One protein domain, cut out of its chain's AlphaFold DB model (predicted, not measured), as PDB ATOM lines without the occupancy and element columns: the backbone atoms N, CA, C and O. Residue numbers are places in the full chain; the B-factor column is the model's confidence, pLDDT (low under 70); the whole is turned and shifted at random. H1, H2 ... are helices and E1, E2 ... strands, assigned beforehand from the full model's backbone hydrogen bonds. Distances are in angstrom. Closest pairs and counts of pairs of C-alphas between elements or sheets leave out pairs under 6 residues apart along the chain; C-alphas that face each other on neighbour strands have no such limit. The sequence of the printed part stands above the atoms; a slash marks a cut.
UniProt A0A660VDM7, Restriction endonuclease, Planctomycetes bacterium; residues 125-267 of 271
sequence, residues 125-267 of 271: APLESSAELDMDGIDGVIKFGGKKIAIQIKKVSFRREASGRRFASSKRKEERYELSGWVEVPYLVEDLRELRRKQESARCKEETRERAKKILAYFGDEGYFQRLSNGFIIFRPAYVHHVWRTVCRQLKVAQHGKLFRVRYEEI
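Overview. This is residues 125 to 267 of the 271 residues of the protein "Restriction endonuclease" of Planctomycetes bacterium (UniProt A0A660VDM7). A strongly twisted sheet of four strands, E1 E2 E3 E6, has the long helix H5 packed over one face, while a helical hairpin, H3 and H4, lies past the far end of E3 as a separate head and makes much of the length. The small strand hairpin E4 and E5 lies between head and sheet, and residues 158 to 165, in the long loop after E2, stick out. The printed part has 143 residues, with six named helices and six named strands in the order H1 E1 E2 H2 E3 H3 H4 E4 E5 H5 E6 H6; the large sheet is mixed, the two-stranded one antiparallel, and the class is mixed, helices and strands. The whole is elongated, 52 by 31 by 30 A, and only just compact, close to loose, with a radius of gyration of the C-alphas of 17.3 A.

Along the chain. In the large sheet, E1 is residues 140 to 144, E2 147 to 155, 25.9 A long, E3 179 to 187, 23.0 A, and E6 260 to 262. H5, residues 237 to 253, is 25.0 A long, from C-alpha 237 at (-11.682, -32.399, -56.725) to C-alpha 253 at (-19.426, -30.581, -33.025). H1 is residues 131 to 135, H2 171 to 176 and H6 264 to 267. H3 is residues 192 to 200, 12.4 A, and H4 206 to 217, 16.6 A. E4 is residues 225 to 227 and E5 233 to 235.

Arrangement. E1 and E2 form a hairpin, with N 142 and O 149 at 2.9 A. E2 and E3 are parallel, with N 152 and O 183 at 2.9 A; with H2 they form a strand-helix-strand unit, two parallel neighbour strands joined through a helix, its crossover right-handed. E3 and E6 are parallel, with N 262 and O 182 at 2.8 A. H5 on one face makes two layers, helix and sheet, at a height of 8.7 A over the sheet; its closest C-alpha pair with E3 is Val 185 and Val 243, 7.4 A. H1 and H2 only graze the sheet. H3 and H4 touch, Gln 199 and Arg 209 having the closest C-alphas, 4.4 A, at a steep tilt of 42 degrees, opposite ways. In the hairpin E4 and E5, N 226 and O 234 are 2.9 A apart. H5, with residues 242 to 246 alone, only just touches H6, with 3 pairs of C-alphas within 8 A; the closest are those of Val 243 and Ile 267, 6.6 A. Every O i to N i+4 pair is within hydrogen-bond range in H1 to H5; H6 is too short for one.

Size, cuts and confidence. The C-alphas farthest apart are those of Gly 146 and Arg 203, 54.0 A. The printed part has no cut. The link E2 to H2 is long, 15 residues. Mean pLDDT of the printed part is 87.3; residues 158 to 170 and residue 257 are under 70.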
ATOM      1  N   ALA A 125     -24.107 -27.883 -51.009       96.38
ATOM      2  CA  ALA A 125     -23.684 -26.745 -50.204       96.38
ATOM      3  C   ALA A 125     -23.099 -25.660 -51.120       96.38
ATOM      4  O   ALA A 125     -21.880 -25.495 -51.153       96.38
ATOM      5  N   PRO A 126     -23.931 -24.948 -51.900       96.12
ATOM      6  CA  PRO A 126     -23.446 -23.984 -52.879       96.12
ATOM      7  C   PRO A 126     -22.646 -22.857 -52.219       96.12
ATOM      8  O   PRO A 126     -22.924 -22.440 -51.089       96.12
ATOM      9  N   LEU A 127     -21.662 -22.364 -52.963       97.12
ATOM     10  CA  LEU A 127     -20.811 -21.238 -52.622       97.12
ATOM     11  C   LEU A 127     -21.188 -20.029 -53.476       97.12
ATOM     12  O   LEU A 127     -21.241 -20.105 -54.704       97.12
ATOM     13  N   GLU A 128     -21.381 -18.895 -52.812       96.38
ATOM     14  CA  GLU A 128     -21.560 -17.590 -53.443       96.38
ATOM     15  C   GLU A 128     -20.338 -16.702 -53.200       96.38
ATOM     16  O   GLU A 128     -19.675 -16.803 -52.167       96.38
ATOM     17  N   SER A 129     -20.044 -15.820 -54.150       96.81
ATOM     18  CA  SER A 129     -18.959 -14.850 -54.050       96.81
ATOM     19  C   SER A 129     -19.386 -13.529 -54.687       96.81
ATOM     20  O   SER A 129     -20.298 -13.502 -55.515       96.81
ATOM     21  N   SER A 130     -18.766 -12.431 -54.263       97.44
ATOM     22  CA  SER A 130     -18.952 -11.106 -54.851       97.44
ATOM     23  C   SER A 130     -17.764 -10.210 -54.518       97.44
ATOM     24  O   SER A 130     -17.098 -10.402 -53.498       97.44
ATOM     25  N   ALA A 131     -17.548  -9.171 -55.328       97.06
ATOM     26  CA  ALA A 131     -16.527  -8.170 -55.037       97.06
ATOM     27  C   ALA A 131     -16.745  -7.491 -53.675       97.06
ATOM     28  O   ALA A 131     -15.780  -7.111 -53.018       97.06
ATOM     29  N   GLU A 132     -17.999  -7.327 -53.234       95.19
ATOM     30  CA  GLU A 132     -18.298  -6.740 -51.924       95.19
ATOM     31  C   GLU A 132     -17.839  -7.634 -50.772       95.19
ATOM     32  O   GLU A 132     -17.238  -7.132 -49.823       95.19
ATOM     33  N   LEU A 133     -18.091  -8.943 -50.865       95.19
ATOM     34  CA  LEU A 133     -17.631  -9.904 -49.864       95.19
ATOM     35  C   LEU A 133     -16.098  -9.925 -49.788       95.19
ATOM     36  O   LEU A 133     -15.539  -9.839 -48.695       95.19
ATOM     37  N   ASP A 134     -15.426  -9.964 -50.939       95.25
ATOM     38  CA  ASP A 134     -13.964 -10.044 -51.031       95.25
ATOM     39  C   ASP A 134     -13.290  -8.755 -50.519       95.25
ATOM     40  O   ASP A 134     -12.357  -8.802 -49.716       95.25
ATOM     41  N   MET A 135     -13.858  -7.580 -50.825       91.81
ATOM     42  CA  MET A 135     -13.436  -6.309 -50.211       91.81
ATOM     43  C   MET A 135     -13.532  -6.326 -48.678       91.81
ATOM     44  O   MET A 135     -12.713  -5.698 -48.000       91.81
ATOM     45  N   ASP A 136     -14.499  -7.060 -48.126       90.44
ATOM     46  CA  ASP A 136     -14.659  -7.282 -46.690       90.44
ATOM     47  C   ASP A 136     -13.808  -8.460 -46.164       90.44
ATOM     48  O   ASP A 136     -13.835  -8.773 -44.968       90.44
ATOM     49  N   GLY A 137     -12.976  -9.076 -47.004       90.25
ATOM     50  CA  GLY A 137     -12.074 -10.179 -46.670       90.25
ATOM     51  C   GLY A 137     -12.764 -11.538 -46.538       90.25
ATOM     52  O   GLY A 137     -12.265 -12.391 -45.796       90.25
ATOM     53  N   ILE A 138     -13.922 -11.703 -47.181       94.31
ATOM     54  CA  ILE A 138     -14.655 -12.963 -47.319       94.31
ATOM     55  C   ILE A 138     -14.628 -13.348 -48.796       94.31
ATOM     56  O   ILE A 138     -15.401 -12.835 -49.597       94.31
ATOM     57  N   ASP A 139     -13.770 -14.289 -49.153       96.56
ATOM     58  CA  ASP A 139     -13.582 -14.673 -50.551       96.56
ATOM     59  C   ASP A 139     -14.837 -15.386 -51.082       96.56
ATOM     60  O   ASP A 139     -15.198 -15.255 -52.246       96.56
ATOM     61  N   GLY A 140     -15.569 -16.107 -50.230       96.81
ATOM     62  CA  GLY A 140     -16.876 -16.671 -50.568       96.81
ATOM     63  C   GLY A 140     -17.667 -17.133 -49.349       96.81
ATOM     64  O   GLY A 140     -17.139 -17.208 -48.240       96.81
ATOM     65  N   VAL A 141     -18.943 -17.455 -49.545       97.81
ATOM     66  CA  VAL A 141     -19.851 -17.932 -48.495       97.81
ATOM     67  C   VAL A 141     -20.515 -19.229 -48.936       97.81
ATOM     68  O   VAL A 141     -21.257 -19.248 -49.914       97.81
ATOM     69  N   ILE A 142     -20.297 -20.304 -48.178       97.56
ATOM     70  CA  ILE A 142     -21.033 -21.563 -48.331       97.56
ATOM     71  C   ILE A 142     -22.373 -21.439 -47.611       97.56
ATOM     72  O   ILE A 142     -22.422 -21.035 -46.442       97.56
ATOM     73  N   LYS A 143     -23.450 -21.861 -48.275       95.56
ATOM     74  CA  LYS A 143     -24.784 -21.993 -47.685       95.56
ATOM     75  C   LYS A 143     -25.115 -23.464 -47.467       95.56
ATOM     76  O   LYS A 143     -25.194 -24.233 -48.419       95.56
ATOM     77  N   PHE A 144     -25.336 -23.863 -46.215       94.69
ATOM     78  CA  PHE A 144     -25.706 -25.241 -45.890       94.69
ATOM     79  C   PHE A 144     -26.567 -25.325 -44.631       94.69
ATOM     80  O   PHE A 144     -26.170 -24.840 -43.573       94.69
ATOM     81  N   GLY A 145     -27.740 -25.962 -44.726       89.25
ATOM     82  CA  GLY A 145     -28.613 -26.207 -43.570       89.25
ATOM     83  C   GLY A 145     -28.977 -24.938 -42.786       89.25
ATOM     84  O   GLY A 145     -28.915 -24.942 -41.560       89.25
ATOM     85  N   GLY A 146     -29.260 -23.834 -43.488       90.06
ATOM     86  CA  GLY A 146     -29.559 -22.527 -42.882       90.06
ATOM     87  C   GLY A 146     -28.349 -21.783 -42.299       90.06
ATOM     88  O   GLY A 146     -28.506 -20.676 -41.797       90.06
ATOM     89  N   LYS A 147     -27.142 -22.354 -42.377       92.75
ATOM     90  CA  LYS A 147     -25.898 -21.736 -41.905       92.75
ATOM     91  C   LYS A 147     -25.130 -21.101 -43.064       92.75
ATOM     92  O   LYS A 147     -25.079 -21.661 -44.162       92.75
ATOM     93  N   LYS A 148     -24.490 -19.963 -42.786       95.44
ATOM     94  CA  LYS A 148     -23.552 -19.268 -43.683       95.44
ATOM     95  C   LYS A 148     -22.130 -19.456 -43.170       95.44
ATOM     96  O   LYS A 148     -21.856 -19.193 -42.000       95.44
ATOM     97  N   ILE A 149     -21.229 -19.935 -44.017       95.81
ATOM     98  CA  ILE A 149     -19.844 -20.239 -43.635       95.81
ATOM     99  C   ILE A 149     -18.924 -19.447 -44.554       95.81
ATOM    100  O   ILE A 149     -18.916 -19.680 -45.760       95.81
ATOM    101  N   ALA A 150     -18.166 -18.512 -43.989       96.00
ATOM    102  CA  ALA A 150     -17.211 -17.715 -44.744       96.00
ATOM    103  C   ALA A 150     -15.973 -18.548 -45.094       96.00
ATOM    104  O   ALA A 150     -15.423 -19.251 -44.244       96.00
ATOM    105  N   ILE A 151     -15.519 -18.428 -46.337       95.69
ATOM    106  CA  ILE A 151     -14.262 -18.982 -46.821       95.69
ATOM    107  C   ILE A 151     -13.251 -17.856 -47.008       95.69
ATOM    108  O   ILE A 151     -13.586 -16.786 -47.511       95.69
ATOM    109  N   GLN A 152     -12.002 -18.143 -46.650       94.56
ATOM    110  CA  GLN A 152     -10.843 -17.346 -47.018       94.56
ATOM    111  C   GLN A 152      -9.766 -18.245 -47.645       94.56
ATOM    112  O   GLN A 152      -9.141 -19.053 -46.959       94.56
ATOM    113  N   ILE A 153      -9.550 -18.126 -48.948       94.62
ATOM    114  CA  ILE A 153      -8.558 -18.859 -49.726       94.62
ATOM    115  C   ILE A 153      -7.198 -18.168 -49.582       94.62
ATOM    116  O   ILE A 153      -6.980 -17.036 -50.006       94.62
ATOM    117  N   LYS A 154      -6.235 -18.855 -48.960       89.62
ATOM    118  CA  LYS A 154      -4.942 -18.266 -48.593       89.62
ATOM    119  C   LYS A 154      -3.771 -18.984 -49.218       89.62
ATOM    120  O   LYS A 154      -3.605 -20.190 -49.067       89.62
ATOM    121  N   LYS A 155      -2.857 -18.215 -49.805       89.75
ATOM    122  CA  LYS A 155      -1.537 -18.741 -50.144       89.75
ATOM    123  C   LYS A 155      -0.795 -19.076 -48.854       89.75
ATOM    124  O   LYS A 155      -0.605 -18.201 -48.007       89.75
ATOM    125  N   VAL A 156      -0.311 -20.308 -48.736       85.75
ATOM    126  CA  VAL A 156       0.601 -20.677 -47.654       85.75
ATOM    127  C   VAL A 156       1.907 -19.906 -47.842       85.75
ATOM    128  O   VAL A 156       2.556 -19.985 -48.886       85.75
ATOM    129  N   SER A 157       2.285 -19.129 -46.829       73.19
ATOM    130  CA  SER A 157       3.555 -18.411 -46.784       73.19
ATOM    131  C   SER A 157       4.378 -18.928 -45.621       73.19
ATOM    132  O   SER A 157       3.960 -18.872 -44.470       73.19
ATOM    133  N   PHE A 158       5.584 -19.385 -45.927       64.62
ATOM    134  CA  PHE A 158       6.506 -19.939 -44.943       64.62
ATOM    135  C   PHE A 158       7.491 -18.906 -44.377       64.62
ATOM    136  O   PHE A 158       8.494 -19.267 -43.760       64.62
ATOM    137  N   ARG A 159       7.247 -17.613 -44.622       55.59
ATOM    138  CA  ARG A 159       8.047 -16.523 -44.050       55.59
ATOM    139  C   ARG A 159       7.700 -16.364 -42.566       55.59
ATOM    140  O   ARG A 159       6.521 -16.357 -42.224       55.59
ATOM    141  N   ARG A 160       8.706 -16.171 -41.701       44.62
ATOM    142  CA  ARG A 160       8.536 -15.998 -40.238       44.62
ATOM    143  C   ARG A 160       7.535 -14.895 -39.857       44.62
ATOM    144  O   ARG A 160       6.835 -15.025 -38.869       44.62
ATOM    145  N   GLU A 161       7.426 -13.839 -40.656       44.47
ATOM    146  CA  GLU A 161       6.487 -12.726 -40.430       44.47
ATOM    147  C   GLU A 161       5.020 -13.084 -40.738       44.47
ATOM    148  O   GLU A 161       4.097 -12.396 -40.309       44.47
ATOM    149  N   ALA A 162       4.777 -14.160 -41.494       46.44
ATOM    150  CA  ALA A 162       3.435 -14.590 -41.883       46.44
ATOM    151  C   ALA A 162       2.766 -15.507 -40.842       46.44
ATOM    152  O   ALA A 162       1.540 -15.599 -40.835       46.44
ATOM    153  N   SER A 163       3.532 -16.128 -39.934       41.44
ATOM    154  CA  SER A 163       3.028 -17.099 -38.946       41.44
ATOM    155  C   SER A 163       2.230 -16.477 -37.788       41.44
ATOM    156  O   SER A 163       1.715 -17.201 -36.943       41.44
ATOM    157  N   GLY A 164       2.125 -15.144 -37.722       43.72
ATOM    158  CA  GLY A 164       1.397 -14.419 -36.671       43.72
ATOM    159  C   GLY A 164      -0.026 -13.973 -37.032       43.72
ATOM    160  O   GLY A 164      -0.697 -13.352 -36.205       43.72
ATOM    161  N   ARG A 165      -0.508 -14.226 -38.259       50.16
ATOM    162  CA  ARG A 165      -1.793 -13.674 -38.725       50.16
ATOM    163  C   ARG A 165      -2.976 -14.477 -38.181       50.16
ATOM    164  O   ARG A 165      -3.284 -15.556 -38.671       50.16
ATOM    165  N   ARG A 166      -3.666 -13.917 -37.184       52.59
ATOM    166  CA  ARG A 166      -5.007 -14.362 -36.763       52.59
ATOM    167  C   ARG A 166      -6.016 -14.090 -37.889       52.59
ATOM    168  O   ARG A 166      -5.757 -13.250 -38.753       52.59
ATOM    169  N   PHE A 167      -7.168 -14.768 -37.869       53.38
ATOM    170  CA  PHE A 167      -8.296 -14.443 -38.749       53.38
ATOM    171  C   PHE A 167      -8.523 -12.926 -38.798       53.38
ATOM    172  O   PHE A 167      -8.623 -12.284 -37.752       53.38
ATOM    173  N   ALA A 168      -8.685 -12.362 -39.996       53.62
ATOM    174  CA  ALA A 168      -9.130 -10.978 -40.185       53.62
ATOM    175  C   ALA A 168     -10.648 -10.837 -39.934       53.62
ATOM    176  O   ALA A 168     -11.359 -10.108 -40.633       53.62
ATOM    177  N   SER A 169     -11.162 -11.586 -38.959       57.59
ATOM    178  CA  SER A 169     -12.560 -11.583 -38.568       57.59
ATOM    179  C   SER A 169     -12.752 -10.546 -37.475       57.59
ATOM    180  O   SER A 169     -12.234 -10.687 -36.364       57.59
ATOM    181  N   SER A 170     -13.503  -9.500 -37.785       68.12
ATOM    182  CA  SER A 170     -14.086  -8.662 -36.751       68.12
ATOM    183  C   SER A 170     -15.472  -9.209 -36.422       68.12
ATOM    184  O   SER A 170     -16.209  -9.614 -37.323       68.12
ATOM    185  N   LYS A 171     -15.850  -9.176 -35.141       78.12
ATOM    186  CA  LYS A 171     -17.207  -9.506 -34.672       78.12
ATOM    187  C   LYS A 171     -18.292  -8.800 -35.506       78.12
ATOM    188  O   LYS A 171     -19.302  -9.391 -35.856       78.12
ATOM    189  N   ARG A 172     -18.002  -7.569 -35.946       82.06
ATOM    190  CA  ARG A 172     -18.847  -6.782 -36.855       82.06
ATOM    191  C   ARG A 172     -19.138  -7.482 -38.191       82.06
ATOM    192  O   ARG A 172     -20.260  -7.396 -38.673       82.06
ATOM    193  N   LYS A 173     -18.152  -8.143 -38.810       84.25
ATOM    194  CA  LYS A 173     -18.356  -8.891 -40.068       84.25
ATOM    195  C   LYS A 173     -19.206 -10.136 -39.835       84.25
ATOM    196  O   LYS A 173     -20.079 -10.443 -40.636       84.25
ATOM    197  N   GLU A 174     -18.953 -10.831 -38.731       87.31
ATOM    198  CA  GLU A 174     -19.696 -12.036 -38.352       87.31
ATOM    199  C   GLU A 174     -21.183 -11.736 -38.167       87.31
ATOM    200  O   GLU A 174     -22.014 -12.471 -38.687       87.31
ATOM    201  N   GLU A 175     -21.505 -10.619 -37.514       86.50
ATOM    202  CA  GLU A 175     -22.879 -10.134 -37.345       86.50
ATOM    203  C   GLU A 175     -23.483  -9.649 -38.670       86.50
ATOM    204  O   GLU A 175     -24.572 -10.084 -39.030       86.50
ATOM    205  N   ARG A 176     -22.763  -8.811 -39.438       89.31
ATOM    206  CA  ARG A 176     -23.241  -8.260 -40.726       89.31
ATOM    207  C   ARG A 176     -23.675  -9.350 -41.707       89.31
ATOM    208  O   ARG A 176     -24.652  -9.164 -42.426       89.31
ATOM    209  N   TYR A 177     -22.927 -10.448 -41.762       90.38
ATOM    210  CA  TYR A 177     -23.161 -11.544 -42.702       90.38
ATOM    211  C   TYR A 177     -23.819 -12.773 -42.061       90.38
ATOM    212  O   TYR A 177     -24.013 -13.772 -42.754       90.38
ATOM    213  N   GLU A 178     -24.177 -12.704 -40.774       92.69
ATOM    214  CA  GLU A 178     -24.805 -13.790 -40.004       92.69
ATOM    215  C   GLU A 178     -24.013 -15.108 -40.094       92.69
ATOM    216  O   GLU A 178     -24.547 -16.191 -40.361       92.69
ATOM    217  N   LEU A 179     -22.692 -15.011 -39.936       92.44
ATOM    218  CA  LEU A 179     -21.796 -16.142 -40.132       92.44
ATOM    219  C   LEU A 179     -21.905 -17.139 -38.980       92.44
ATOM    220  O   LEU A 179     -21.839 -16.797 -37.804       92.44
ATOM    221  N   SER A 180     -21.991 -18.414 -39.338       92.94
ATOM    222  CA  SER A 180     -21.924 -19.550 -38.416       92.94
ATOM    223  C   SER A 180     -20.524 -20.159 -38.334       92.94
ATOM    224  O   SER A 180     -20.249 -20.953 -37.434       92.94
ATOM    225  N   GLY A 181     -19.633 -19.823 -39.268       93.00
ATOM    226  CA  GLY A 181     -18.276 -20.350 -39.273       93.00
ATOM    227  C   GLY A 181     -17.333 -19.649 -40.238       93.00
ATOM    228  O   GLY A 181     -17.770 -18.950 -41.150       93.00
ATOM    229  N   TRP A 182     -16.039 -19.882 -40.025       93.25
ATOM    230  CA  TRP A 182     -14.953 -19.461 -40.907       93.25
ATOM    231  C   TRP A 182     -14.070 -20.640 -41.293       93.25
ATOM    232  O   TRP A 182     -13.739 -21.472 -40.447       93.25
ATOM    233  N   VAL A 183     -13.641 -20.673 -42.549       94.56
ATOM    234  CA  VAL A 183     -12.763 -21.712 -43.089       94.56
ATOM    235  C   VAL A 183     -11.637 -21.056 -43.870       94.56
ATOM    236  O   VAL A 183     -11.878 -20.387 -44.872       94.56
ATOM    237  N   GLU A 184     -10.401 -21.255 -43.429       93.38
ATOM    238  CA  GLU A 184      -9.231 -20.916 -44.236       93.38
ATOM    239  C   GLU A 184      -8.907 -22.076 -45.165       93.38
ATOM    240  O   GLU A 184      -8.626 -23.178 -44.702       93.38
ATOM    241  N   VAL A 185      -8.913 -21.823 -46.469       94.94
ATOM    242  CA  VAL A 185      -8.585 -22.806 -47.501       94.94
ATOM    243  C   VAL A 185      -7.178 -22.512 -48.018       94.94
ATOM    244  O   VAL A 185      -6.997 -21.609 -48.837       94.94
ATOM    245  N   PRO A 186      -6.143 -23.220 -47.542       93.31
ATOM    246  CA  PRO A 186      -4.790 -22.970 -48.009       93.31
ATOM    247  C   PRO A 186      -4.566 -23.438 -49.447       93.31
ATOM    248  O   PRO A 186      -5.157 -24.415 -49.904       93.31
ATOM    249  N   TYR A 187      -3.634 -22.797 -50.140       92.94
ATOM    250  CA  TYR A 187      -3.067 -23.302 -51.384       92.94
ATOM    251  C   TYR A 187      -1.564 -23.054 -51.458       92.94
ATOM    252  O   TYR A 187      -1.026 -22.128 -50.842       92.94
ATOM    253  N   LEU A 188      -0.877 -23.908 -52.212       90.44
ATOM    254  CA  LEU A 188       0.575 -23.901 -52.344       90.44
ATOM    255  C   LEU A 188       0.974 -23.368 -53.722       90.44
ATOM    256  O   LEU A 188       0.450 -23.804 -54.742       90.44
ATOM    257  N   VAL A 189       1.937 -22.446 -53.749       86.38
ATOM    258  CA  VAL A 189       2.561 -21.956 -54.987       86.38
ATOM    259  C   VAL A 189       4.059 -22.119 -54.830       86.38
ATOM    260  O   VAL A 189       4.729 -21.230 -54.306       86.38
ATOM    261  N   GLU A 190       4.555 -23.277 -55.251       85.25
ATOM    262  CA  GLU A 190       5.935 -23.702 -55.041       85.25
ATOM    263  C   GLU A 190       6.600 -24.097 -56.358       85.25
ATOM    264  O   GLU A 190       5.953 -24.613 -57.278       85.25
ATOM    265  N   ASP A 191       7.919 -23.911 -56.438       86.38
ATOM    266  CA  ASP A 191       8.685 -24.493 -57.531       86.38
ATOM    267  C   ASP A 191       8.955 -25.975 -57.256       86.38
ATOM    268  O   ASP A 191       9.888 -26.358 -56.547       86.38
ATOM    269  N   LEU A 192       8.134 -26.827 -57.871       88.19
ATOM    270  CA  LEU A 192       8.255 -28.281 -57.766       88.19
ATOM    271  C   LEU A 192       9.648 -28.801 -58.160       88.19
ATOM    272  O   LEU A 192      10.076 -29.822 -57.626       88.19
ATOM    273  N   ARG A 193      10.371 -28.117 -59.061       87.44
ATOM    274  CA  ARG A 193      11.742 -28.510 -59.431       87.44
ATOM    275  C   ARG A 193      12.709 -28.254 -58.283       87.44
ATOM    276  O   ARG A 193      13.507 -29.123 -57.938       87.44
ATOM    277  N   GLU A 194      12.608 -27.084 -57.658       88.69
ATOM    278  CA  GLU A 194      13.430 -26.736 -56.502       88.69
ATOM    279  C   GLU A 194      13.131 -27.647 -55.303       88.69
ATOM    280  O   GLU A 194      14.058 -28.065 -54.607       88.69
ATOM    281  N   LEU A 195      11.861 -27.998 -55.081       89.56
ATOM    282  CA  LEU A 195      11.468 -28.927 -54.019       89.56
ATOM    283  C   LEU A 195      12.063 -30.323 -54.218       89.56
ATOM    284  O   LEU A 195      12.624 -30.865 -53.268       89.56
ATOM    285  N   ARG A 196      12.010 -30.877 -55.437       91.25
ATOM    286  CA  ARG A 196      12.636 -32.178 -55.745       91.25
ATOM    287  C   ARG A 196      14.143 -32.138 -55.507       91.25
ATOM    288  O   ARG A 196      14.673 -32.972 -54.780       91.25
ATOM    289  N   ARG A 197      14.814 -31.079 -55.977       92.31
ATOM    290  CA  ARG A 197      16.244 -30.860 -55.709       92.31
ATOM    291  C   ARG A 197      16.554 -30.820 -54.209       92.31
ATOM    292  O   ARG A 197      17.557 -31.376 -53.775       92.31
ATOM    293  N   LYS A 198      15.721 -30.145 -53.406       89.81
ATOM    294  CA  LYS A 198      15.884 -30.086 -51.943       89.81
ATOM    295  C   LYS A 198      15.691 -31.453 -51.296       89.81
ATOM    296  O   LYS A 198      16.479 -31.789 -50.424       89.81
ATOM    297  N   GLN A 199      14.682 -32.213 -51.723       90.62
ATOM    298  CA  GLN A 199      14.383 -33.557 -51.223       90.62
ATOM    299  C   GLN A 199      15.552 -34.529 -51.450       90.62
ATOM    300  O   GLN A 199      15.907 -35.277 -50.543       90.62
ATOM    301  N   GLU A 200      16.162 -34.493 -52.635       89.81
ATOM    302  CA  GLU A 200      17.233 -35.412 -53.052       89.81
ATOM    303  C   GLU A 200      18.629 -34.987 -52.560       89.81
ATOM    304  O   GLU A 200      19.561 -35.787 -52.507       89.81
ATOM    305  N   SER A 201      18.802 -33.717 -52.185       89.62
ATOM    306  CA  SER A 201      20.099 -33.168 -51.792       89.62
ATOM    307  C   SER A 201      20.540 -33.652 -50.407       89.62
ATOM    308  O   SER A 201      20.047 -33.178 -49.382       89.62
ATOM    309  N   ALA A 202      21.590 -34.476 -50.362       84.12
ATOM    310  CA  ALA A 202      22.261 -34.883 -49.120       84.12
ATOM    311  C   ALA A 202      22.840 -33.702 -48.309       84.12
ATOM    312  O   ALA A 202      23.109 -33.833 -47.119       84.12
ATOM    313  N   ARG A 203      23.010 -32.524 -48.934       87.38
ATOM    314  CA  ARG A 203      23.466 -31.292 -48.261       87.38
ATOM    315  C   ARG A 203      22.353 -30.585 -47.477       87.38
ATOM    316  O   ARG A 203      22.636 -29.657 -46.724       87.38
ATOM    317  N   CYS A 204      21.089 -30.960 -47.676       86.81
ATOM    318  CA  CYS A 204      19.957 -30.350 -46.981       86.81
ATOM    319  C   CYS A 204      19.700 -31.031 -45.629       86.81
ATOM    320  O   CYS A 204      19.730 -32.259 -45.516       86.81
ATOM    321  N   LYS A 205      19.379 -30.224 -44.608       89.94
ATOM    322  CA  LYS A 205      18.937 -30.715 -43.292       89.94
ATOM    323  C   LYS A 205      17.733 -31.650 -43.447       89.94
ATOM    324  O   LYS A 205      16.889 -31.408 -44.310       89.94
ATOM    325  N   GLU A 206      17.636 -32.664 -42.589       89.31
ATOM    326  CA  GLU A 206      16.548 -33.658 -42.618       89.31
ATOM    327  C   GLU A 206      15.163 -32.995 -42.606       89.31
ATOM    328  O   GLU A 206      14.343 -33.259 -43.476       89.31
ATOM    329  N   GLU A 207      14.952 -32.016 -41.724       87.31
ATOM    330  CA  GLU A 207      13.704 -31.243 -41.643       87.31
ATOM    331  C   GLU A 207      13.322 -30.576 -42.980       87.31
ATOM    332  O   GLU A 207      12.157 -30.543 -43.372       87.31
ATOM    333  N   THR A 208      14.309 -30.066 -43.726       87.06
ATOM    334  CA  THR A 208      14.073 -29.445 -45.040       87.06
ATOM    335  C   THR A 208      13.682 -30.484 -46.088       87.06
ATOM    336  O   THR A 208      12.809 -30.213 -46.914       87.06
ATOM    337  N   ARG A 209      14.311 -31.665 -46.053       88.75
ATOM    338  CA  ARG A 209      13.995 -32.778 -46.954       88.75
ATOM    339  C   ARG A 209      12.597 -33.323 -46.687       88.75
ATOM    340  O   ARG A 209      11.812 -33.444 -47.626       88.75
ATOM    341  N   GLU A 210      12.256 -33.548 -45.422       89.00
ATOM    342  CA  GLU A 210      10.942 -34.053 -45.028       89.00
ATOM    343  C   GLU A 210       9.833 -33.057 -45.377       89.00
ATOM    344  O   GLU A 210       8.810 -33.421 -45.953       89.00
ATOM    345  N   ARG A 211      10.061 -31.760 -45.150       87.00
ATOM    346  CA  ARG A 211       9.104 -30.734 -45.568       87.00
ATOM    347  C   ARG A 211       8.930 -30.673 -47.087       87.00
ATOM    348  O   ARG A 211       7.800 -30.548 -47.560       87.00
ATOM    349  N   ALA A 212      10.013 -30.769 -47.861       88.94
ATOM    350  CA  ALA A 212       9.921 -30.817 -49.320       88.94
ATOM    351  C   ALA A 212       9.109 -32.034 -49.790       88.94
ATOM    352  O   ALA A 212       8.239 -31.892 -50.649       88.94
ATOM    353  N   LYS A 213       9.327 -33.199 -49.170       90.19
ATOM    354  CA  LYS A 213       8.564 -34.427 -49.416       90.19
ATOM    355  C   LYS A 213       7.074 -34.257 -49.099       90.19
ATOM    356  O   LYS A 213       6.249 -34.572 -49.954       90.19
ATOM    357  N   LYS A 214       6.724 -33.706 -47.928       88.94
ATOM    358  CA  LYS A 214       5.329 -33.406 -47.546       88.94
ATOM    359  C   LYS A 214       4.647 -32.498 -48.569       88.94
ATOM    360  O   LYS A 214       3.541 -32.788 -49.010       88.94
ATOM    361  N   ILE A 215       5.318 -31.422 -48.988       89.94
ATOM    362  CA  ILE A 215       4.770 -30.496 -49.987       89.94
ATOM    363  C   ILE A 215       4.562 -31.203 -51.330       89.94
ATOM    364  O   ILE A 215       3.491 -31.076 -51.918       89.94
ATOM    365  N   LEU A 216       5.552 -31.963 -51.809       91.06
ATOM    366  CA  LEU A 216       5.463 -32.685 -53.082       91.06
ATOM    367  C   LEU A 216       4.321 -33.706 -53.106       91.06
ATOM    368  O   LEU A 216       3.701 -33.872 -54.154       91.06
ATOM    369  N   ALA A 217       3.999 -34.334 -51.971       91.69
ATOM    370  CA  ALA A 217       2.866 -35.252 -51.870       91.69
ATOM    371  C   ALA A 217       1.532 -34.572 -52.234       91.69
ATOM    372  O   ALA A 217       0.708 -35.170 -52.923       91.69
ATOM    373  N   TYR A 218       1.345 -33.290 -51.890       92.50
ATOM    374  CA  TYR A 218       0.145 -32.539 -52.279       92.50
ATOM    375  C   TYR A 218       0.053 -32.229 -53.781       92.50
ATOM    376  O   TYR A 218      -1.008 -31.808 -54.234       92.50
ATOM    377  N   PHE A 219       1.121 -32.444 -54.553       90.75
ATOM    378  CA  PHE A 219       1.147 -32.284 -56.012       90.75
ATOM    379  C   PHE A 219       1.255 -33.618 -56.771       90.75
ATOM    380  O   PHE A 219       1.343 -33.605 -57.999       90.75
ATOM    381  N   GLY A 220       1.293 -34.756 -56.065       84.75
ATOM    382  CA  GLY A 220       1.310 -36.086 -56.678       84.75
ATOM    383  C   GLY A 220      -0.018 -36.454 -57.350       84.75
ATOM    384  O   GLY A 220      -0.965 -35.666 -57.360       84.75
ATOM    385  N   ASP A 221      -0.110 -37.671 -57.886       81.25
ATOM    386  CA  ASP A 221      -1.311 -38.142 -58.595       81.25
ATOM    387  C   ASP A 221      -2.558 -38.182 -57.701       81.25
ATOM    388  O   ASP A 221      -3.652 -37.850 -58.155       81.25
ATOM    389  N   GLU A 222      -2.376 -38.478 -56.414       83.75
ATOM    390  CA  GLU A 222      -3.416 -38.416 -55.374       83.75
ATOM    391  C   GLU A 222      -3.423 -37.081 -54.607       83.75
ATOM    392  O   GLU A 222      -4.109 -36.920 -53.597       83.75
ATOM    393  N   GLY A 223      -2.628 -36.117 -55.070       90.69
ATOM    394  CA  GLY A 223      -2.469 -34.819 -54.442       90.69
ATOM    395  C   GLY A 223      -3.720 -33.944 -54.525       90.69
ATOM    396  O   GLY A 223      -4.730 -34.252 -55.157       90.69
ATOM    397  N   TYR A 224      -3.624 -32.785 -53.891       95.50
ATOM    398  CA  TYR A 224      -4.679 -31.776 -53.835       95.50
ATOM    399  C   TYR A 224      -4.524 -30.676 -54.880       95.50
ATOM    400  O   TYR A 224      -5.487 -29.963 -55.164       95.50
ATOM    401  N   PHE A 225      -3.341 -30.562 -55.477       96.06
ATOM    402  CA  PHE A 225      -3.007 -29.526 -56.439       96.06
ATOM    403  C   PHE A 225      -2.475 -30.131 -57.734       96.06
ATOM    404  O   PHE A 225      -1.853 -31.194 -57.753       96.06
ATOM    405  N   GLN A 226      -2.684 -29.419 -58.833       94.75
ATOM    406  CA  GLN A 226      -2.085 -29.720 -60.123       94.75
ATOM    407  C   GLN A 226      -1.386 -28.475 -60.655       94.75
ATOM    408  O   GLN A 226      -1.942 -27.379 -60.639       94.75
ATOM    409  N   ARG A 227      -0.162 -28.655 -61.157       93.94
ATOM    410  CA  ARG A 227       0.541 -27.629 -61.929       93.94
ATOM    411  C   ARG A 227       0.245 -27.846 -63.409       93.94
ATOM    412  O   ARG A 227       0.628 -28.873 -63.964       93.94
ATOM    413  N   LEU A 228      -0.437 -26.890 -64.029       94.81
ATOM    414  CA  LEU A 228      -0.671 -26.860 -65.469       94.81
ATOM    415  C   LEU A 228       0.653 -26.682 -66.227       94.81
ATOM    416  O   LEU A 228       1.660 -26.242 -65.663       94.81
ATOM    417  N   SER A 229       0.658 -27.013 -67.518       93.06
ATOM    418  CA  SER A 229       1.858 -26.960 -68.371       93.06
ATOM    419  C   SER A 229       2.463 -25.554 -68.473       93.06
ATOM    420  O   SER A 229       3.683 -25.413 -68.532       93.06
ATOM    421  N   ASN A 230       1.632 -24.511 -68.415       93.38
ATOM    422  CA  ASN A 230       2.064 -23.112 -68.364       93.38
ATOM    423  C   ASN A 230       2.574 -22.669 -66.978       93.38
ATOM    424  O   ASN A 230       3.054 -21.547 -66.824       93.38
ATOM    425  N   GLY A 231       2.497 -23.542 -65.970       92.31
ATOM    426  CA  GLY A 231       2.980 -23.319 -64.614       92.31
ATOM    427  C   GLY A 231       1.934 -22.817 -63.619       92.31
ATOM    428  O   GLY A 231       2.287 -22.684 -62.446       92.31
ATOM    429  N   PHE A 232       0.690 -22.566 -64.041       94.50
ATOM    430  CA  PHE A 232      -0.400 -22.169 -63.144       94.50
ATOM    431  C   PHE A 232      -0.793 -23.326 -62.210       94.50
ATOM    432  O   PHE A 232      -0.727 -24.489 -62.611       94.50
ATOM    433  N   ILE A 233      -1.187 -23.029 -60.968       94.00
ATOM    434  CA  ILE A 233      -1.630 -24.042 -59.998       94.00
ATOM    435  C   ILE A 233      -3.151 -24.029 -59.902       94.00
ATOM    436  O   ILE A 233      -3.744 -22.979 -59.676       94.00
ATOM    437  N   ILE A 234      -3.761 -25.202 -60.030       96.75
ATOM    438  CA  ILE A 234      -5.197 -25.415 -59.847       96.75
ATOM    439  C   ILE A 234      -5.452 -26.453 -58.750       96.75
ATOM    440  O   ILE A 234      -4.572 -27.256 -58.413       96.75
ATOM    441  N   PHE A 235      -6.653 -26.433 -58.183       97.88
ATOM    442  CA  PHE A 235      -7.101 -27.413 -57.195       97.88
ATOM    443  C   PHE A 235      -7.587 -28.698 -57.872       97.88
ATOM    444  O   PHE A 235      -8.045 -28.684 -59.009       97.88
ATOM    445  N   ARG A 236      -7.521 -29.826 -57.165       97.06
ATOM    446  CA  ARG A 236      -8.139 -31.088 -57.594       97.06
ATOM    447  C   ARG A 236      -9.443 -31.339 -56.828       97.06
ATOM    448  O   ARG A 236      -9.528 -30.944 -55.662       97.06
ATOM    449  N   PRO A 237     -10.424 -32.064 -57.404       97.25
ATOM    450  CA  PRO A 237     -11.682 -32.399 -56.725       97.25
ATOM    451  C   PRO A 237     -11.489 -32.999 -55.325       97.25
ATOM    452  O   PRO A 237     -12.171 -32.622 -54.373       97.25
ATOM    453  N   ALA A 238     -10.491 -33.879 -55.170       96.19
ATOM    454  CA  ALA A 238     -10.147 -34.501 -53.892       96.19
ATOM    455  C   ALA A 238      -9.911 -33.479 -52.765       96.19
ATOM    456  O   ALA A 238     -10.248 -33.751 -51.609       96.19
ATOM    457  N   TYR A 239      -9.379 -32.299 -53.096       97.06
ATOM    458  CA  TYR A 239      -9.142 -31.240 -52.128       97.06
ATOM    459  C   TYR A 239     -10.432 -30.587 -51.644       97.06
ATOM    460  O   TYR A 239     -10.636 -30.441 -50.443       97.06
ATOM    461  N   VAL A 240     -11.335 -30.246 -52.562       97.00
ATOM    462  CA  VAL A 240     -12.643 -29.670 -52.221       97.00
ATOM    463  C   VAL A 240     -13.437 -30.631 -51.337       97.00
ATOM    464  O   VAL A 240     -13.961 -30.224 -50.300       97.00
ATOM    465  N   HIS A 241     -13.436 -31.926 -51.667       97.06
ATOM    466  CA  HIS A 241     -14.068 -32.957 -50.837       97.06
ATOM    467  C   HIS A 241     -13.424 -33.065 -49.450       97.06
ATOM    468  O   HIS A 241     -14.121 -33.250 -48.452       97.06
ATOM    469  N   HIS A 242     -12.101 -32.918 -49.352       96.19
ATOM    470  CA  HIS A 242     -11.389 -32.885 -48.071       96.19
ATOM    471  C   HIS A 242     -11.768 -31.671 -47.212       96.19
ATOM    472  O   HIS A 242     -12.095 -31.829 -46.029       96.19
ATOM    473  N   VAL A 243     -11.803 -30.475 -47.809       96.81
ATOM    474  CA  VAL A 243     -12.276 -29.253 -47.141       96.81
ATOM    475  C   VAL A 243     -13.713 -29.452 -46.661       96.81
ATOM    476  O   VAL A 243     -14.006 -29.224 -45.487       96.81
ATOM    477  N   TRP A 244     -14.601 -29.958 -47.521       96.81
ATOM    478  CA  TRP A 244     -16.003 -30.166 -47.171       96.81
ATOM    479  C   TRP A 244     -16.189 -31.154 -46.017       96.81
ATOM    480  O   TRP A 244     -16.888 -30.843 -45.052       96.81
ATOM    481  N   ARG A 245     -15.493 -32.300 -46.029       95.94
ATOM    482  CA  ARG A 245     -15.507 -33.247 -44.896       95.94
ATOM    483  C   ARG A 245     -15.078 -32.584 -43.588       95.94
ATOM    484  O   ARG A 245     -15.682 -32.836 -42.543       95.94
ATOM    485  N   THR A 246     -14.063 -31.723 -43.645       95.12
ATOM    486  CA  THR A 246     -13.571 -30.978 -42.480       95.12
ATOM    487  C   THR A 246     -14.637 -30.022 -41.946       95.12
ATOM    488  O   THR A 246     -14.904 -30.014 -40.743       95.12
ATOM    489  N   VAL A 247     -15.315 -29.293 -42.836       93.94
ATOM    490  CA  VAL A 247     -16.437 -28.409 -42.489       93.94
ATOM    491  C   VAL A 247     -17.601 -29.193 -41.883       93.94
ATOM    492  O   VAL A 247     -18.081 -28.832 -40.809       93.94
ATOM    493  N   CYS A 248     -18.023 -30.306 -42.494       93.44
ATOM    494  CA  CYS A 248     -19.088 -31.156 -41.956       93.44
ATOM    495  C   CYS A 248     -18.770 -31.670 -40.549       93.44
ATOM    496  O   CYS A 248     -19.658 -31.719 -39.697       93.44
ATOM    497  N   ARG A 249     -17.514 -32.052 -40.288       93.12
ATOM    498  CA  ARG A 249     -17.079 -32.478 -38.954       93.12
ATOM    499  C   ARG A 249     -17.238 -31.347 -37.938       93.12
ATOM    500  O   ARG A 249     -17.815 -31.583 -36.880       93.12
ATOM    501  N   GLN A 250     -16.803 -30.131 -38.268       91.50
ATOM    502  CA  GLN A 250     -16.971 -28.986 -37.367       91.50
ATOM    503  C   GLN A 250     -18.440 -28.628 -37.152       91.50
ATOM    504  O   GLN A 250     -18.847 -28.364 -36.026       91.50
ATOM    505  N   LEU A 251     -19.271 -28.700 -38.192       89.06
ATOM    506  CA  LEU A 251     -20.704 -28.428 -38.085       89.06
ATOM    507  C   LEU A 251     -21.440 -29.374 -37.127       89.06
ATOM    508  O   LEU A 251     -22.417 -28.944 -36.516       89.06
ATOM    509  N   LYS A 252     -20.983 -30.629 -37.001       87.50
ATOM    510  CA  LYS A 252     -21.544 -31.623 -36.068       87.50
ATOM    511  C   LYS A 252     -21.165 -31.354 -34.612       87.50
ATOM    512  O   LYS A 252     -21.945 -31.666 -33.722       87.50
ATOM    513  N   VAL A 253     -19.969 -30.814 -34.376       86.56
ATOM    514  CA  VAL A 253     -19.426 -30.581 -33.025       86.56
ATOM    515  C   VAL A 253     -19.718 -29.158 -32.535       86.56
ATOM    516  O   VAL A 253     -19.728 -28.899 -31.332       86.56
ATOM    517  N   ALA A 254     -19.983 -28.224 -33.450       81.50
ATOM    518  CA  ALA A 254     -20.302 -26.844 -33.122       81.50
ATOM    519  C   ALA A 254     -21.576 -26.757 -32.268       81.50
ATOM    520  O   ALA A 254     -22.660 -27.173 -32.681       81.50
ATOM    521  N   GLN A 255     -21.442 -26.163 -31.080       73.31
ATOM    522  CA  GLN A 255     -22.576 -25.849 -30.216       73.31
ATOM    523  C   GLN A 255     -23.509 -24.848 -30.908       73.31
ATOM    524  O   GLN A 255     -23.055 -23.944 -31.614       73.31
ATOM    525  N   HIS A 256     -24.816 -24.996 -30.686       70.56
ATOM    526  CA  HIS A 256     -25.817 -24.100 -31.256       70.56
ATOM    527  C   HIS A 256     -25.504 -22.638 -30.883       70.56
ATOM    528  O   HIS A 256     -25.250 -22.331 -29.720       70.56
ATOM    529  N   GLY A 257     -25.460 -21.751 -31.880       67.62
ATOM    530  CA  GLY A 257     -25.159 -20.327 -31.693       67.62
ATOM    531  C   GLY A 257     -23.677 -19.953 -31.534       67.62
ATOM    532  O   GLY A 257     -23.381 -18.766 -31.441       67.62
ATOM    533  N   LYS A 258     -22.729 -20.907 -31.532       81.00
ATOM    534  CA  LYS A 258     -21.289 -20.588 -31.516       81.00
ATOM    535  C   LYS A 258     -20.668 -20.684 -32.905       81.00
ATOM    536  O   LYS A 258     -20.798 -21.695 -33.593       81.00
ATOM    537  N   LEU A 259     -19.932 -19.637 -33.271       86.69
ATOM    538  CA  LEU A 259     -19.142 -19.579 -34.493       86.69
ATOM    539  C   LEU A 259     -17.958 -20.555 -34.414       86.69
ATOM    540  O   LEU A 259     -17.163 -20.490 -33.475       86.69
ATOM    541  N   PHE A 260     -17.828 -21.444 -35.400       91.31
ATOM    542  CA  PHE A 260     -16.672 -22.339 -35.510       91.31
ATOM    543  C   PHE A 260     -15.600 -21.767 -36.442       91.31
ATOM    544  O   PHE A 260     -15.866 -20.907 -37.283       91.31
ATOM    545  N   ARG A 261     -14.367 -22.256 -36.305       90.81
ATOM    546  CA  ARG A 261     -13.249 -21.868 -37.169       90.81
ATOM    547  C   ARG A 261     -12.460 -23.098 -37.581       90.81
ATOM    548  O   ARG A 261     -12.131 -23.907 -36.725       90.81
ATOM    549  N   VAL A 262     -12.158 -23.197 -38.869       91.31
ATOM    550  CA  VAL A 262     -11.201 -24.147 -39.438       91.31
ATOM    551  C   VAL A 262     -10.012 -23.339 -39.926       91.31
ATOM    552  O   VAL A 262     -10.159 -22.523 -40.838       91.31
ATOM    553  N   ARG A 263      -8.853 -23.530 -39.299       88.00
ATOM    554  CA  ARG A 263      -7.607 -22.889 -39.736       88.00
ATOM    555  C   ARG A 263      -6.909 -23.700 -40.810       88.00
ATOM    556  O   ARG A 263      -7.137 -24.903 -40.946       88.00
ATOM    557  N   TYR A 264      -6.016 -23.046 -41.542       85.62
ATOM    558  CA  TYR A 264      -5.336 -23.696 -42.653       85.62
ATOM    559  C   TYR A 264      -4.493 -24.913 -42.225       85.62
ATOM    560  O   TYR A 264      -4.412 -25.876 -42.988       85.62
ATOM    561  N   GLU A 265      -3.924 -24.935 -41.011       83.75
ATOM    562  CA  GLU A 265      -3.147 -26.077 -40.496       83.75
ATOM    563  C   GLU A 265      -4.008 -27.324 -40.255       83.75
ATOM    564  O   GLU A 265      -3.502 -28.444 -40.278       83.75
ATOM    565  N   GLU A 266      -5.314 -27.142 -40.046       86.50
ATOM    566  CA  GLU A 266      -6.263 -28.248 -39.905       86.50
ATOM    567  C   GLU A 266      -6.617 -28.877 -41.260       86.50
ATOM    568  O   GLU A 266      -7.068 -30.023 -41.303       86.50
ATOM    569  N   ILE A 267      -6.419 -28.142 -42.361       88.81
ATOM    570  CA  ILE A 267      -6.684 -28.615 -43.725       88.81
ATOM    571  C   ILE A 267      -5.416 -29.201 -44.351       88.81
ATOM    572  O   ILE A 267      -5.466 -30.302 -44.902       88.81
TER     573      ILE A 267